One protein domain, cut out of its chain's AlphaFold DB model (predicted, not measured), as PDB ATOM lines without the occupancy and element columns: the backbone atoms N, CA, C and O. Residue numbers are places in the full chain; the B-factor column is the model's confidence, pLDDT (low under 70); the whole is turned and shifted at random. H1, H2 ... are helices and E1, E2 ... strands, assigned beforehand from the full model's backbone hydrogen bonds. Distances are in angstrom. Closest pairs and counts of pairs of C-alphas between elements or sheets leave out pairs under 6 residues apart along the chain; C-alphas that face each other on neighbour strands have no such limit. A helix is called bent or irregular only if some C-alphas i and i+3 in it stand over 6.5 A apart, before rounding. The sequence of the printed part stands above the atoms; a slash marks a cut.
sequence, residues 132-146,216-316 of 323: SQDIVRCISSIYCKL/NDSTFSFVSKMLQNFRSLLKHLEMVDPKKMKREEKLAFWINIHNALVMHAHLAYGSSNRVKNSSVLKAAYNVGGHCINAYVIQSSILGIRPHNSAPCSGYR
ATOM      1  N   SER A 132     -14.481  42.220  24.167       94.06
ATOM      2  CA  SER A 132     -13.033  42.465  24.188       94.06
ATOM      3  C   SER A 132     -12.651  43.676  25.044       94.06
ATOM      4  O   SER A 132     -11.650  43.636  25.761       94.06
ATOM      5  N   GLN A 133     -13.472  44.731  25.026       94.06
ATOM      6  CA  GLN A 133     -13.275  45.920  25.848       94.06
ATOM      7  C   GLN A 133     -13.440  45.601  27.340       94.06
ATOM      8  O   GLN A 133     -12.645  46.056  28.165       94.06
ATOM      9  N   ASP A 134     -14.446  44.800  27.687       94.62
ATOM     10  CA  ASP A 134     -14.720  44.385  29.060       94.62
ATOM     11  C   ASP A 134     -13.599  43.503  29.616       94.62
ATOM     12  O   ASP A 134     -13.184  43.696  30.760       94.62
ATOM     13  N   ILE A 135     -13.033  42.610  28.796       96.00
ATOM     14  CA  ILE A 135     -11.862  41.795  29.153       96.00
ATOM     15  C   ILE A 135     -10.665  42.691  29.492       96.00
ATOM     16  O   ILE A 135     -10.064  42.535  30.558       96.00
ATOM     17  N   VAL A 136     -10.334  43.655  28.622       96.06
ATOM     18  CA  VAL A 136      -9.216  44.590  28.848       96.06
ATOM     19  C   VAL A 136      -9.448  45.429  30.099       96.06
ATOM     20  O   VAL A 136      -8.528  45.599  30.900       96.06
ATOM     21  N   ARG A 137     -10.670  45.929  30.306       95.06
ATOM     22  CA  ARG A 137     -11.010  46.719  31.495       95.06
ATOM     23  C   ARG A 137     -10.859  45.884  32.761       95.06
ATOM     24  O   ARG A 137     -10.251  46.347  33.720       95.06
ATOM     25  N   CYS A 138     -11.355  44.648  32.738       94.81
ATOM     26  CA  CYS A 138     -11.289  43.727  33.864       94.81
ATOM     27  C   CYS A 138      -9.839  43.431  34.266       94.81
ATOM     28  O   CYS A 138      -9.464  43.639  35.422       94.81
ATOM     29  N   ILE A 139      -8.998  43.032  33.309       94.38
ATOM     30  CA  ILE A 139      -7.602  42.703  33.602       94.38
ATOM     31  C   ILE A 139      -6.764  43.933  33.957       94.38
ATOM     32  O   ILE A 139      -5.904  43.853  34.831       94.38
ATOM     33  N   SER A 140      -7.061  45.091  33.362       93.38
ATOM     34  CA  SER A 140      -6.446  46.364  33.751       93.38
ATOM     35  C   SER A 140      -6.811  46.745  35.183       93.38
ATOM     36  O   SER A 140      -5.944  47.164  35.938       93.38
ATOM     37  N   SER A 141      -8.067  46.556  35.604       92.19
ATOM     38  CA  SER A 141      -8.476  46.799  36.993       92.19
ATOM     39  C   SER A 141      -7.761  45.875  37.978       92.19
ATOM     40  O   SER A 141      -7.336  46.336  39.035       92.19
ATOM     41  N   ILE A 142      -7.593  44.594  37.627       91.75
ATOM     42  CA  ILE A 142      -6.810  43.642  38.428       91.75
ATOM     43  C   ILE A 142      -5.358  44.116  38.519       91.75
ATOM     44  O   ILE A 142      -4.823  44.239  39.617       91.75
ATOM     45  N   TYR A 143      -4.745  44.447  37.383       90.50
ATOM     46  CA  TYR A 143      -3.368  44.921  37.323       90.50
ATOM     47  C   TYR A 143      -3.152  46.182  38.152       90.50
ATOM     48  O   TYR A 143      -2.289  46.196  39.023       90.50
ATOM     49  N   CYS A 144      -3.970  47.215  37.949       88.81
ATOM     50  CA  CYS A 144      -3.870  48.450  38.713       88.81
ATOM     51  C   CYS A 144      -4.031  48.172  40.207       88.81
ATOM     52  O   CYS A 144      -3.235  48.659  40.998       88.81
ATOM     53  N   LYS A 145      -4.997  47.347  40.619       87.31
ATOM     54  CA  LYS A 145      -5.184  47.039  42.038       87.31
ATOM     55  C   LYS A 145      -4.005  46.275  42.659       87.31
ATOM     56  O   LYS A 145      -3.730  46.477  43.835       87.31
ATOM     57  N   LEU A 146      -3.324  45.423  41.890       83.81
ATOM     58  CA  LEU A 146      -2.187  44.625  42.363       83.81
ATOM     59  C   LEU A 146      -0.845  45.368  42.311       83.81
ATOM     60  O   LEU A 146       0.039  45.072  43.108       83.81
ATOM     61  N   ASN A 216      -4.814  44.388  52.812       66.62
ATOM     62  CA  ASN A 216      -6.227  44.446  53.188       66.62
ATOM     63  C   ASN A 216      -7.143  43.370  52.557       66.62
ATOM     64  O   ASN A 216      -7.183  43.175  51.341       66.62
ATOM     65  N   ASP A 217      -7.974  42.726  53.388       74.44
ATOM     66  CA  ASP A 217      -8.967  41.704  52.988       74.44
ATOM     67  C   ASP A 217      -9.942  42.201  51.900       74.44
ATOM     68  O   ASP A 217     -10.465  41.434  51.082       74.44
ATOM     69  N   SER A 218     -10.150  43.519  51.832       80.81
ATOM     70  CA  SER A 218     -10.942  44.185  50.796       80.81
ATOM     71  C   SER A 218     -10.290  44.128  49.407       80.81
ATOM     72  O   SER A 218     -10.987  43.990  48.403       80.81
ATOM     73  N   THR A 219      -8.957  44.183  49.319       84.81
ATOM     74  CA  THR A 219      -8.227  44.038  48.052       84.81
ATOM     75  C   THR A 219      -8.299  42.604  47.558       84.81
ATOM     76  O   THR A 219      -8.587  42.375  46.385       84.81
ATOM     77  N   PHE A 220      -8.090  41.635  48.450       84.94
ATOM     78  CA  PHE A 220      -8.176  40.220  48.101       84.94
ATOM     79  C   PHE A 220      -9.584  39.834  47.628       84.94
ATOM     80  O   PHE A 220      -9.732  39.226  46.568       84.94
ATOM     81  N   SER A 221     -10.627  40.241  48.359       87.94
ATOM     82  CA  SER A 221     -12.020  39.986  47.963       87.94
ATOM     83  C   SER A 221     -12.382  40.657  46.634       87.94
ATOM     84  O   SER A 221     -13.021  40.031  45.785       87.94
ATOM     85  N   PHE A 222     -11.913  41.886  46.398       89.50
ATOM     86  CA  PHE A 222     -12.077  42.566  45.114       89.50
ATOM     87  C   PHE A 222     -11.389  41.815  43.968       89.50
ATOM     88  O   PHE A 222     -12.030  41.527  42.958       89.50
ATOM     89  N   VAL A 223     -10.102  41.478  44.112       89.69
ATOM     90  CA  VAL A 223      -9.333  40.781  43.068       89.69
ATOM     91  C   VAL A 223      -9.934  39.406  42.794       89.69
ATOM     92  O   VAL A 223     -10.105  39.049  41.634       89.69
ATOM     93  N   SER A 224     -10.340  38.670  43.831       89.38
ATOM     94  CA  SER A 224     -11.025  37.381  43.691       89.38
ATOM     95  C   SER A 224     -12.323  37.509  42.884       89.38
ATOM     96  O   SER A 224     -12.516  36.797  41.896       89.38
ATOM     97  N   LYS A 225     -13.178  38.491  43.214       90.44
ATOM     98  CA  LYS A 225     -14.406  38.774  42.451       90.44
ATOM     99  C   LYS A 225     -14.103  39.149  40.998       90.44
ATOM    100  O   LYS A 225     -14.766  38.666  40.083       90.44
ATOM    101  N   MET A 226     -13.087  39.978  40.773       90.69
ATOM    102  CA  MET A 226     -12.681  40.390  39.431       90.69
ATOM    103  C   MET A 226     -12.102  39.234  38.613       90.69
ATOM    104  O   MET A 226     -12.412  39.132  37.433       90.69
ATOM    105  N   LEU A 227     -11.340  38.324  39.219       91.75
ATOM    106  CA  LEU A 227     -10.838  37.117  38.555       91.75
ATOM    107  C   LEU A 227     -11.975  36.170  38.159       91.75
ATOM    108  O   LEU A 227     -11.935  35.580  37.080       91.75
ATOM    109  N   GLN A 228     -13.016  36.050  38.984       91.81
ATOM    110  CA  GLN A 228     -14.203  35.276  38.613       91.81
ATOM    111  C   GLN A 228     -14.964  35.921  37.449       91.81
ATOM    112  O   GLN A 228     -15.317  35.238  36.485       91.81
ATOM    113  N   ASN A 229     -15.140  37.244  37.477       91.56
ATOM    114  CA  ASN A 229     -15.715  37.983  36.352       91.56
ATOM    115  C   ASN A 229     -14.876  37.804  35.080       91.56
ATOM    116  O   ASN A 229     -15.417  37.533  34.013       91.56
ATOM    117  N   PHE A 230     -13.553  37.883  35.199       93.19
ATOM    118  CA  PHE A 230     -12.619  37.664  34.102       93.19
ATOM    119  C   PHE A 230     -12.786  36.274  33.477       93.19
ATOM    120  O   PHE A 230     -12.939  36.160  32.262       93.19
ATOM    121  N   ARG A 231     -12.859  35.216  34.296       92.19
ATOM    122  CA  ARG A 231     -13.133  33.846  33.824       92.19
ATOM    123  C   ARG A 231     -14.473  33.744  33.091       92.19
ATOM    124  O   ARG A 231     -14.548  33.071  32.068       92.19
ATOM    125  N   SER A 232     -15.513  34.423  33.575       93.19
ATOM    126  CA  SER A 232     -16.814  34.490  32.891       93.19
ATOM    127  C   SER A 232     -16.716  35.165  31.516       93.19
ATOM    128  O   SER A 232     -17.274  34.671  30.537       93.19
ATOM    129  N   LEU A 233     -15.955  36.258  31.401       93.69
ATOM    130  CA  LEU A 233     -15.723  36.930  30.118       93.69
ATOM    131  C   LEU A 233     -14.963  36.028  29.131       93.69
ATOM    132  O   LEU A 233     -15.315  35.980  27.955       93.69
ATOM    133  N   LEU A 234     -13.971  35.261  29.600       92.44
ATOM    134  CA  LEU A 234     -13.245  34.303  28.754       92.44
ATOM    135  C   LEU A 234     -14.129  33.148  28.264       92.44
ATOM    136  O   LEU A 234     -13.982  32.721  27.123       92.44
ATOM    137  N   LYS A 235     -15.085  32.675  29.073       92.00
ATOM    138  CA  LYS A 235     -16.074  31.679  28.619       92.00
ATOM    139  C   LYS A 235     -16.958  32.222  27.497       92.00
ATOM    140  O   LYS A 235     -17.243  31.518  26.538       92.00
ATOM    141  N   HIS A 236     -17.365  33.487  27.573       89.44
ATOM    142  CA  HIS A 236     -18.115  34.112  26.481       89.44
ATOM    143  C   HIS A 236     -17.259  34.323  25.227       89.44
ATOM    144  O   HIS A 236     -17.783  34.272  24.117       89.44
ATOM    145  N   LEU A 237     -15.947  34.519  25.385       91.94
ATOM    146  CA  LEU A 237     -15.014  34.684  24.270       91.94
ATOM    147  C   LEU A 237     -14.929  33.423  23.397       91.94
ATOM    148  O   LEU A 237     -14.798  33.521  22.177       91.94
ATOM    149  N   GLU A 238     -15.091  32.246  24.002       91.88
ATOM    150  CA  GLU A 238     -15.157  30.968  23.292       91.88
ATOM    151  C   GLU A 238     -16.346  30.889  22.322       91.88
ATOM    152  O   GLU A 238     -16.242  30.250  21.279       91.88
ATOM    153  N   MET A 239     -17.447  31.588  22.615       88.88
ATOM    154  CA  MET A 239     -18.660  31.611  21.788       88.88
ATOM    155  C   MET A 239     -18.629  32.676  20.682       88.88
ATOM    156  O   MET A 239     -19.536  32.737  19.850       88.88
ATOM    157  N   VAL A 240     -17.611  33.538  20.662       90.81
ATOM    158  CA  VAL A 240     -17.486  34.594  19.653       90.81
ATOM    159  C   VAL A 240     -17.114  33.999  18.301       90.81
ATOM    160  O   VAL A 240     -16.177  33.215  18.198       90.81
ATOM    161  N   ASP A 241     -17.783  34.459  17.241       88.25
ATOM    162  CA  ASP A 241     -17.392  34.194  15.854       88.25
ATOM    163  C   ASP A 241     -16.782  35.456  15.204       88.25
ATOM    164  O   ASP A 241     -17.516  36.346  14.756       88.25
ATOM    165  N   PRO A 242     -15.442  35.554  15.096       85.94
ATOM    166  CA  PRO A 242     -14.770  36.708  14.503       85.94
ATOM    167  C   PRO A 242     -15.003  36.885  13.002       85.94
ATOM    168  O   PRO A 242     -14.595  37.908  12.447       85.94
ATOM    169  N   LYS A 243     -15.614  35.909  12.315       87.19
ATOM    170  CA  LYS A 243     -15.944  36.025  10.887       87.19
ATOM    171  C   LYS A 243     -17.165  36.910  10.646       87.19
ATOM    172  O   LYS A 243     -17.290  37.464   9.562       87.19
ATOM    173  N   LYS A 244     -18.033  37.063  11.650       87.94
ATOM    174  CA  LYS A 244     -19.273  37.850  11.557       87.94
ATOM    175  C   LYS A 244     -19.085  39.341  11.860       87.94
ATOM    176  O   LYS A 244     -20.017  40.114  11.668       87.94
ATOM    177  N   MET A 245     -17.905  39.746  12.330       88.31
ATOM    178  CA  MET A 245     -17.600  41.143  12.657       88.31
ATOM    179  C   MET A 245     -17.217  41.948  11.414       88.31
ATOM    180  O   MET A 245     -16.567  41.427  10.501       88.31
ATOM    181  N   LYS A 246     -17.524  43.251  11.410       91.94
ATOM    182  CA  LYS A 246     -16.980  44.168  10.398       91.94
ATOM    183  C   LYS A 246     -15.465  44.293  10.562       91.94
ATOM    184  O   LYS A 246     -14.918  44.069  11.636       91.94
ATOM    185  N   ARG A 247     -14.766  44.704   9.500       90.56
ATOM    186  CA  ARG A 247     -13.298  44.847   9.496       90.56
ATOM    187  C   ARG A 247     -12.773  45.740  10.632       90.56
ATOM    188  O   ARG A 247     -11.803  45.362  11.276       90.56
ATOM    189  N   GLU A 248     -13.401  46.885  10.891       90.81
ATOM    190  CA  GLU A 248     -12.994  47.802  11.973       90.81
ATOM    191  C   GLU A 248     -13.216  47.203  13.366       90.81
ATOM    192  O   GLU A 248     -12.299  47.192  14.184       90.81
ATOM    193  N   GLU A 249     -14.395  46.628  13.604       91.38
ATOM    194  CA  GLU A 249     -14.733  45.938  14.857       91.38
ATOM    195  C   GLU A 249     -13.783  44.766  15.114       91.38
ATOM    196  O   GLU A 249     -13.283  44.594  16.221       91.38
ATOM    197  N   LYS A 250     -13.469  43.999  14.065       92.38
ATOM    198  CA  LYS A 250     -12.532  42.878  14.115       92.38
ATOM    199  C   LYS A 250     -11.122  43.336  14.487       92.38
ATOM    200  O   LYS A 250     -10.478  42.689  15.306       92.38
ATOM    201  N   LEU A 251     -10.632  44.433  13.908       91.62
ATOM    202  CA  LEU A 251      -9.319  44.984  14.259       91.62
ATOM    203  C   LEU A 251      -9.280  45.435  15.721       91.62
ATOM    204  O   LEU A 251      -8.384  45.025  16.458       91.62
ATOM    205  N   ALA A 252     -10.276  46.213  16.155       92.81
ATOM    206  CA  ALA A 252     -10.380  46.664  17.541       92.81
ATOM    207  C   ALA A 252     -10.448  45.481  18.519       92.81
ATOM    208  O   ALA A 252      -9.731  45.454  19.520       92.81
ATOM    209  N   PHE A 253     -11.246  44.464  18.185       95.44
ATOM    210  CA  PHE A 253     -11.353  43.221  18.938       95.44
ATOM    211  C   PHE A 253      -9.988  42.552  19.124       95.44
ATOM    212  O   PHE A 253      -9.576  42.295  20.254       95.44
ATOM    213  N   TRP A 254      -9.245  42.309  18.043       94.94
ATOM    214  CA  TRP A 254      -7.960  41.611  18.135       94.94
ATOM    215  C   TRP A 254      -6.883  42.413  18.864       94.94
ATOM    216  O   TRP A 254      -6.101  41.822  19.607       94.94
ATOM    217  N   ILE A 255      -6.864  43.739  18.716       93.69
ATOM    218  CA  ILE A 255      -5.964  44.618  19.477       93.69
ATOM    219  C   ILE A 255      -6.270  44.520  20.976       93.69
ATOM    220  O   ILE A 255      -5.362  44.337  21.786       93.69
ATOM    221  N   ASN A 256      -7.548  44.571  21.352       95.81
ATOM    222  CA  ASN A 256      -7.964  44.430  22.743       95.81
ATOM    223  C   ASN A 256      -7.581  43.055  23.312       95.81
ATOM    224  O   ASN A 256      -7.008  42.977  24.399       95.81
ATOM    225  N   ILE A 257      -7.825  41.972  22.568       95.50
ATOM    226  CA  ILE A 257      -7.435  40.620  22.990       95.50
ATOM    227  C   ILE A 257      -5.912  40.494  23.130       95.50
ATOM    228  O   ILE A 257      -5.445  39.918  24.113       95.50
ATOM    229  N   HIS A 258      -5.129  41.074  22.215       93.56
ATOM    230  CA  HIS A 258      -3.672  41.125  22.337       93.56
ATOM    231  C   HIS A 258      -3.250  41.835  23.627       93.56
ATOM    232  O   HIS A 258      -2.532  41.246  24.432       93.56
ATOM    233  N   ASN A 259      -3.748  43.050  23.869       93.25
ATOM    234  CA  ASN A 259      -3.422  43.822  25.069       93.25
ATOM    235  C   ASN A 259      -3.773  43.050  26.348       93.25
ATOM    236  O   ASN A 259      -2.971  42.985  27.280       93.25
ATOM    237  N   ALA A 260      -4.933  42.391  26.377       94.62
ATOM    238  CA  ALA A 260      -5.325  41.547  27.497       94.62
ATOM    239  C   ALA A 260      -4.393  40.338  27.689       94.62
ATOM    240  O   ALA A 260      -4.072  39.999  28.825       94.62
ATOM    241  N   LEU A 261      -3.941  39.685  26.616       93.06
ATOM    242  CA  LEU A 261      -2.984  38.573  26.695       93.06
ATOM    243  C   LEU A 261      -1.625  39.026  27.237       93.06
ATOM    244  O   LEU A 261      -1.048  38.336  28.075       93.06
ATOM    245  N   VAL A 262      -1.134  40.197  26.812       89.75
ATOM    246  CA  VAL A 262       0.115  40.769  27.336       89.75
ATOM    247  C   VAL A 262      -0.008  41.037  28.836       89.75
ATOM    248  O   VAL A 262       0.863  40.621  29.602       89.75
ATOM    249  N   MET A 263      -1.103  41.668  29.267       91.56
ATOM    250  CA  MET A 263      -1.366  41.951  30.682       91.56
ATOM    251  C   MET A 263      -1.475  40.664  31.507       91.56
ATOM    252  O   MET A 263      -0.899  40.569  32.588       91.56
ATOM    253  N   HIS A 264      -2.149  39.640  30.980       91.00
ATOM    254  CA  HIS A 264      -2.261  38.340  31.638       91.00
ATOM    255  C   HIS A 264      -0.905  37.662  31.784       91.00
ATOM    256  O   HIS A 264      -0.574  37.185  32.866       91.00
ATOM    257  N   ALA A 265      -0.086  37.676  30.734       89.69
ATOM    258  CA  ALA A 265       1.255  37.120  30.805       89.69
ATOM    259  C   ALA A 265       2.106  37.805  31.889       89.69
ATOM    260  O   ALA A 265       2.829  37.127  32.616       89.69
ATOM    261  N   HIS A 266       1.984  39.128  32.038       85.50
ATOM    262  CA  HIS A 266       2.682  39.874  33.089       85.50
ATOM    263  C   HIS A 266       2.176  39.514  34.488       85.50
ATOM    264  O   HIS A 266       2.987  39.328  35.391       85.50
ATOM    265  N   LEU A 267       0.860  39.383  34.666       86.81
ATOM    266  CA  LEU A 267       0.260  39.025  35.952       86.81
ATOM    267  C   LEU A 267       0.580  37.588  36.383       86.81
ATOM    268  O   LEU A 267       0.878  37.361  37.550       86.81
ATOM    269  N   ALA A 268       0.525  36.627  35.459       84.62
ATOM    270  CA  ALA A 268       0.699  35.209  35.768       84.62
ATOM    271  C   ALA A 268       2.173  34.793  35.871       84.62
ATOM    272  O   ALA A 268       2.529  33.977  36.718       84.62
ATOM    273  N   TYR A 269       3.038  35.340  35.012       81.44
ATOM    274  CA  TYR A 269       4.427  34.883  34.893       81.44
ATOM    275  C   TYR A 269       5.459  35.908  35.375       81.44
ATOM    276  O   TYR A 269       6.640  35.572  35.497       81.44
ATOM    277  N   GLY A 270       5.031  37.139  35.669       71.75
ATOM    278  CA  GLY A 270       5.900  38.220  36.121       71.75
ATOM    279  C   GLY A 270       6.866  38.733  35.048       71.75
ATOM    280  O   GLY A 270       7.079  38.133  33.993       71.75
ATOM    281  N   SER A 271       7.508  39.865  35.344       63.44
ATOM    282  CA  SER A 271       8.596  40.421  34.531       63.44
ATOM    283  C   SER A 271       9.929  39.769  34.918       63.44
ATOM    284  O   SER A 271      10.843  40.411  35.433       63.44
ATOM    285  N   SER A 272      10.024  38.445  34.764       50.69
ATOM    286  CA  SER A 272      11.260  37.713  35.042       50.69
ATOM    287  C   SER A 272      11.977  37.371  33.738       50.69
ATOM    288  O   SER A 272      11.496  36.574  32.933       50.69
ATOM    289  N   ASN A 273      13.159  37.975  33.589       49.12
ATOM    290  CA  ASN A 273      14.159  37.816  32.530       49.12
ATOM    291  C   ASN A 273      14.051  38.763  31.310       49.12
ATOM    292  O   ASN A 273      13.458  38.464  30.277       49.12
ATOM    293  N   ARG A 274      14.810  39.859  31.427       50.03
ATOM    294  CA  ARG A 274      15.221  40.870  30.431       50.03
ATOM    295  C   ARG A 274      15.839  40.335  29.124       50.03
ATOM    296  O   ARG A 274      16.146  41.128  28.244       50.03
ATOM    297  N   VAL A 275      16.017  39.022  28.970       48.38
ATOM    298  CA  VAL A 275      16.672  38.430  27.794       48.38
ATOM    299  C   VAL A 275      15.692  37.755  26.829       48.38
ATOM    300  O   VAL A 275      16.073  37.490  25.694       48.38
ATOM    301  N   LYS A 276      14.425  37.485  27.185       52.62
ATOM    302  CA  LYS A 276      13.483  36.870  26.227       52.62
ATOM    303  C   LYS A 276      12.048  37.342  26.460       52.62
ATOM    304  O   LYS A 276      11.431  36.943  27.440       52.62
ATOM    305  N   ASN A 277      11.460  38.018  25.468       52.72
ATOM    306  CA  ASN A 277      10.014  38.306  25.332       52.72
ATOM    307  C   ASN A 277       9.132  37.029  25.236       52.72
ATOM    308  O   ASN A 277       8.007  37.062  24.746       52.72
ATOM    309  N   SER A 278       9.648  35.876  25.671       56.97
ATOM    310  CA  SER A 278       9.012  34.563  25.623       56.97
ATOM    311  C   SER A 278       7.816  34.459  26.572       56.97
ATOM    312  O   SER A 278       6.927  33.653  26.310       56.97
ATOM    313  N   SER A 279       7.748  35.266  27.639       60.75
ATOM    314  CA  SER A 279       6.624  35.243  28.589       60.75
ATOM    315  C   SER A 279       5.308  35.710  27.969       60.75
ATOM    316  O   SER A 279       4.272  35.118  28.251       60.75
ATOM    317  N   VAL A 280       5.346  36.682  27.051       61.06
ATOM    318  CA  VAL A 280       4.155  37.203  26.352       61.06
ATOM    319  C   VAL A 280       3.448  36.116  25.529       61.06
ATOM    320  O   VAL A 280       2.253  36.202  25.261       61.06
ATOM    321  N   LEU A 281       4.168  35.049  25.172       66.31
ATOM    322  CA  LEU A 281       3.642  33.917  24.405       66.31
ATOM    323  C   LEU A 281       3.046  32.805  25.274       66.31
ATOM    324  O   LEU A 281       2.471  31.865  24.733       66.31
ATOM    325  N   LYS A 282       3.190  32.895  26.602       76.62
ATOM    326  CA  LYS A 282       2.721  31.871  27.549       76.62
ATOM    327  C   LYS A 282       1.244  32.005  27.915       76.62
ATOM    328  O   LYS A 282       0.691  31.100  28.531       76.62
ATOM    329  N   ALA A 283       0.610  33.127  27.577       88.94
ATOM    330  CA  ALA A 283      -0.828  33.302  27.729       88.94
ATOM    331  C   ALA A 283      -1.533  33.013  26.398       88.94
ATOM    332  O   ALA A 283      -1.084  33.450  25.334       88.94
ATOM    333  N   ALA A 284      -2.660  32.309  26.472       92.00
ATOM    334  CA  ALA A 284      -3.529  32.055  25.335       92.00
ATOM    335  C   ALA A 284      -4.999  32.052  25.771       92.00
ATOM    336  O   ALA A 284      -5.316  31.641  26.889       92.00
ATOM    337  N   TYR A 285      -5.888  32.503  24.886       94.12
ATOM    338  CA  TYR A 285      -7.337  32.490  25.085       94.12
ATOM    339  C   TYR A 285      -8.026  31.648  24.023       94.12
ATOM    340  O   TYR A 285      -7.561  31.566  22.890       94.12
ATOM    341  N   ASN A 286      -9.160  31.058  24.389       92.75
ATOM    342  CA  ASN A 286     -10.034  30.389  23.441       92.75
ATOM    343  C   ASN A 286     -10.978  31.419  22.802       92.75
ATOM    344  O   ASN A 286     -11.746  32.071  23.507       92.75
ATOM    345  N   VAL A 287     -10.902  31.585  21.482       92.06
ATOM    346  CA  VAL A 287     -11.770  32.471  20.699       92.06
ATOM    347  C   VAL A 287     -12.443  31.645  19.612       92.06
ATOM    348  O   VAL A 287     -11.763  31.155  18.708       92.06
ATOM    349  N   GLY A 288     -13.763  31.471  19.683       86.25
ATOM    350  CA  GLY A 288     -14.498  30.679  18.689       86.25
ATOM    351  C   GLY A 288     -13.966  29.248  18.535       86.25
ATOM    352  O   GLY A 288     -13.829  28.769  17.408       86.25
ATOM    353  N   GLY A 289     -13.542  28.611  19.631       86.25
ATOM    354  CA  GLY A 289     -12.936  27.271  19.642       86.25
ATOM    355  C   GLY A 289     -11.446  27.206  19.274       86.25
ATOM    356  O   GLY A 289     -10.875  26.116  19.238       86.25
ATOM    357  N   HIS A 290     -10.796  28.340  18.993       89.31
ATOM    358  CA  HIS A 290      -9.382  28.389  18.619       89.31
ATOM    359  C   HIS A 290      -8.536  28.971  19.750       89.31
ATOM    360  O   HIS A 290      -8.824  30.048  20.268       89.31
ATOM    361  N   CYS A 291      -7.447  28.287  20.101       90.69
ATOM    362  CA  CYS A 291      -6.479  28.785  21.074       90.69
ATOM    363  C   CYS A 291      -5.579  29.845  20.418       90.69
ATOM    364  O   CYS A 291      -4.749  29.530  19.564       90.69
ATOM    365  N   ILE A 292      -5.760  31.108  20.802       91.44
ATOM    366  CA  ILE A 292      -5.055  32.264  20.249       91.44
ATOM    367  C   ILE A 292      -4.109  32.850  21.299       91.44
ATOM    368  O   ILE A 292      -4.518  33.153  22.419       91.44
ATOM    369  N   ASN A 293      -2.850  33.065  20.914       91.25
ATOM    370  CA  ASN A 293      -1.847  33.765  21.720       91.25
ATOM    371  C   ASN A 293      -1.455  35.112  21.080       91.25
ATOM    372  O   ASN A 293      -1.825  35.420  19.942       91.25
ATOM    373  N   ALA A 294      -0.675  35.921  21.803       88.88
ATOM    374  CA  ALA A 294      -0.275  37.253  21.346       88.88
ATOM    375  C   ALA A 294       0.530  37.226  20.028       88.88
ATOM    376  O   ALA A 294       0.368  38.121  19.195       88.88
ATOM    377  N   TYR A 295       1.343  36.183  19.812       86.06
ATOM    378  CA  TYR A 295       2.124  35.986  18.584       86.06
ATOM    379  C   TYR A 295       1.247  35.715  17.366       86.06
ATOM    380  O   TYR A 295       1.495  36.274  16.298       86.06
ATOM    381  N   VAL A 296       0.220  34.874  17.506       86.94
ATOM    382  CA  VAL A 296      -0.722  34.562  16.423       86.94
ATOM    383  C   VAL A 296      -1.435  35.834  15.979       86.94
ATOM    384  O   VAL A 296      -1.531  36.090  14.782       86.94
ATOM    385  N   ILE A 297      -1.848  36.687  16.920       88.88
ATOM    386  CA  ILE A 297      -2.469  37.975  16.584       88.88
ATOM    387  C   ILE A 297      -1.482  38.872  15.826       88.88
ATOM    388  O   ILE A 297      -1.808  39.388  14.759       88.88
ATOM    389  N   GLN A 298      -0.256  39.020  16.330       85.94
ATOM    390  CA  GLN A 298       0.754  39.878  15.710       85.94
ATOM    391  C   GLN A 298       1.108  39.427  14.283       85.94
ATOM    392  O   GLN A 298       1.092  40.235  13.356       85.94
ATOM    393  N   SER A 299       1.383  38.135  14.107       80.69
ATOM    394  CA  SER A 299       1.879  37.569  12.849       80.69
ATOM    395  C   SER A 299       0.786  37.314  11.815       80.69
ATOM    396  O   SER A 299       0.984  37.589  10.636       80.69
ATOM    397  N   SER A 300      -0.365  36.789  12.243       79.94
ATOM    398  CA  SER A 300      -1.394  36.263  11.337       79.94
ATOM    399  C   SER A 300      -2.578  37.209  11.155       79.94
ATOM    400  O   SER A 300      -3.318  37.074  10.184       79.94
ATOM    401  N   ILE A 301      -2.782  38.157  12.074       78.88
ATOM    402  CA  ILE A 301      -3.940  39.061  12.047       78.88
ATOM    403  C   ILE A 301      -3.513  40.496  11.745       78.88
ATOM    404  O   ILE A 301      -4.146  41.160  10.930       78.88
ATOM    405  N   LEU A 302      -2.430  40.966  12.368       79.50
ATOM    406  CA  LEU A 302      -1.898  42.315  12.154       79.50
ATOM    407  C   LEU A 302      -0.821  42.371  11.059       79.50
ATOM    408  O   LEU A 302      -0.429  43.461  10.653       79.50
ATOM    409  N   GLY A 303      -0.338  41.218  10.579       71.88
ATOM    410  CA  GLY A 303       0.685  41.135   9.529       71.88
ATOM    411  C   GLY A 303       2.055  41.684   9.943       71.88
ATOM    412  O   GLY A 303       2.912  41.927   9.096       71.88
ATOM    413  N   ILE A 304       2.281  41.887  11.242       73.75
ATOM    414  CA  ILE A 304       3.544  42.389  11.773       73.75
ATOM    415  C   ILE A 304       4.497  41.202  11.860       73.75
ATOM    416  O   ILE A 304       4.231  40.250  12.594       73.75
ATOM    417  N   ARG A 305       5.627  41.256  11.142       66.00
ATOM    418  CA  ARG A 305       6.677  40.235  11.237       66.00
ATOM    419  C   ARG A 305       7.254  40.249  12.661       66.00
ATOM    420  O   ARG A 305       7.909  41.223  13.031       66.00
ATOM    421  N   PRO A 306       7.033  39.205  13.475       58.66
ATOM    422  CA  PRO A 306       7.621  39.150  14.801       58.66
ATOM    423  C   PRO A 306       9.126  38.898  14.662       58.66
ATOM    424  O   PRO A 306       9.558  38.066  13.867       58.66
ATOM    425  N   HIS A 307       9.939  39.591  15.458       55.75
ATOM    426  CA  HIS A 307      11.395  39.393  15.489       55.75
ATOM    427  C   HIS A 307      11.826  38.053  16.125       55.75
ATOM    428  O   HIS A 307      13.018  37.791  16.243       55.75
ATOM    429  N   ASN A 308      10.873  37.198  16.515       54.50
ATOM    430  CA  ASN A 308      11.107  35.925  17.196       54.50
ATOM    431  C   ASN A 308      10.446  34.768  16.437       54.50
ATOM    432  O   ASN A 308       9.377  34.933  15.848       54.50
ATOM    433  N   SER A 309      11.069  33.592  16.491       52.69
ATOM    434  CA  SER A 309      10.540  32.344  15.938       52.69
ATOM    435  C   SER A 309       9.255  31.898  16.647       52.69
ATOM    436  O   SER A 309       9.060  32.149  17.839       52.69
ATOM    437  N   ALA A 310       8.372  31.233  15.894       50.69
ATOM    438  CA  ALA A 310       7.111  30.699  16.396       50.69
ATOM    439  C   ALA A 310       7.339  29.815  17.639       50.69
ATOM    440  O   ALA A 310       8.250  28.981  17.634       50.69
ATOM    441  N   PRO A 311       6.524  29.953  18.700       53.03
ATOM    442  CA  PRO A 311       6.588  29.026  19.817       53.03
ATOM    443  C   PRO A 311       6.169  27.636  19.322       53.03
ATOM    444  O   PRO A 311       5.154  27.495  18.641       53.03
ATOM    445  N   CYS A 312       6.975  26.619  19.643       39.47
ATOM    446  CA  CYS A 312       6.717  25.229  19.267       39.47
ATOM    447  C   CYS A 312       5.295  24.809  19.671       39.47
ATOM    448  O   CYS A 312       4.827  25.126  20.769       39.47
ATOM    449  N   SER A 313       4.619  24.099  18.766       42.94
ATOM    450  CA  SER A 313       3.259  23.582  18.912       42.94
ATOM    451  C   SER A 313       3.171  22.588  20.075       42.94
ATOM    452  O   SER A 313       3.331  21.386  19.892       42.94
ATOM    453  N   GLY A 314       2.969  23.085  21.292       44.47
ATOM    454  CA  GLY A 314       2.931  22.222  22.475       44.47
ATOM    455  C   GLY A 314       2.162  22.765  23.672       44.47
ATOM    456  O   GLY A 314       2.047  22.066  24.669       44.47
ATOM    457  N   TYR A 315       1.590  23.967  23.603       43.91
ATOM    458  CA  TYR A 315       0.873  24.543  24.742       43.91
ATOM    459  C   TYR A 315      -0.633  24.276  24.636       43.91
ATOM    460  O   TYR A 315      -1.434  25.187  24.448       43.91
ATOM    461  N   ARG A 316      -1.027  23.002  24.780       39.09
ATOM    462  CA  ARG A 316      -2.364  22.651  25.295       39.09
ATOM    463  C   ARG A 316      -2.351  22.860  26.808       39.09
ATOM    464  O   ARG A 316      -2.291  21.911  27.575       39.09
TER     465      ARG A 316
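Overview. This is residues 132 to 146 and 216 to 316 of the 323 residues of the protein "DUF547 domain-containing protein" of Cannabis sativa (UniProt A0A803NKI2). A small antiparallel hairpin, E1 and E2, lies between the end of H2, residues 234 to 238, and residues 257 to 265 of the long helix H3. H1 packs between H2 and H3, and the shorter H4 and H5 pack on H3, with a 15-residue stretch without named elements, residues 302 to 316, on the outside. The printed part has 116 residues, with elements in the order H1 H2 H3 H4 E1 E2 H5, and is mostly helix. It is compact, with a radius of gyration of the C-alphas of 14.8 A and spans of 44 by 38 by 25 A.

Along the chain. Find C-alpha 284 at (-3.529, 32.055, 25.335), where E1 begins; it runs 9.5 A to residue 287, and E2, residues 290 to 293, spans 9.8 A. H3 is residues 247 to 269, 32.5 A long, H2 is 217 to 238, 32.2 A, and H1 is 132 to 146, 21.3 A, from C-alpha 132 at (-13.033, 42.465, 24.188). H4, residues 277 to 281, spans 7.8 A. H5, residues 294 to 301, spans 10.2 A and ends at C-alpha 301 at (-3.940, 39.061, 12.047). H4 and H5 are neither bent nor irregular, but only just: C-alphas 277 and 280, and C-alphas 298 and 301, are 6.0 A apart.

Arrangement. Look first at the hairpin: N 285 and O 292 are 2.9 A apart and N 292 and O 285 2.8 A, within hydrogen-bond range. The closest C-alphas of E1 and H2, Val 287 and Glu 238, are 4.5 A apart; those of E1 and H3, Ala 284 and Leu 261, 6.7 A. H3 is the hub, touching three helices. It touches H1 at Ala 260 and Val 136, the closest C-alphas, 5.1 A, the same way at a shallow tilt of 25 degrees. Its residues 254 to 262 alone touch H5, His 258 to Ala 294 closest at 5.2 A between C-alphas, opposite ways at a shallow tilt of 20 degrees. Its residues 261 to 269 alone touch H4, with the C-alphas of Ala 265 and Val 280 closest at 5.3 A. Farther out, H1 touches H2, opposite ways at a shallow tilt of 22 degrees, the C-alphas of Ile 142 and Val 223 closest at 6.0 A. H2 and H3 are apart. Every O i to N i+4 pair is within hydrogen-bond range in H1, H2, H3 and H5; in H4 0 of 1 is, and 1 of 2 O i to N i+3 pairs.

Size, cuts and confidence. The two C-alphas farthest apart, Asp 217 and Arg 305, are 44.6 A apart. Residues 147 to 215 are not printed, and C-alphas 146 and 216 stand 11.6 A apart across this cut. Of the links printed whole, none is long. The model's pLDDT is under 70 at residue 216, residues 271 to 281 and residues 305 to 316.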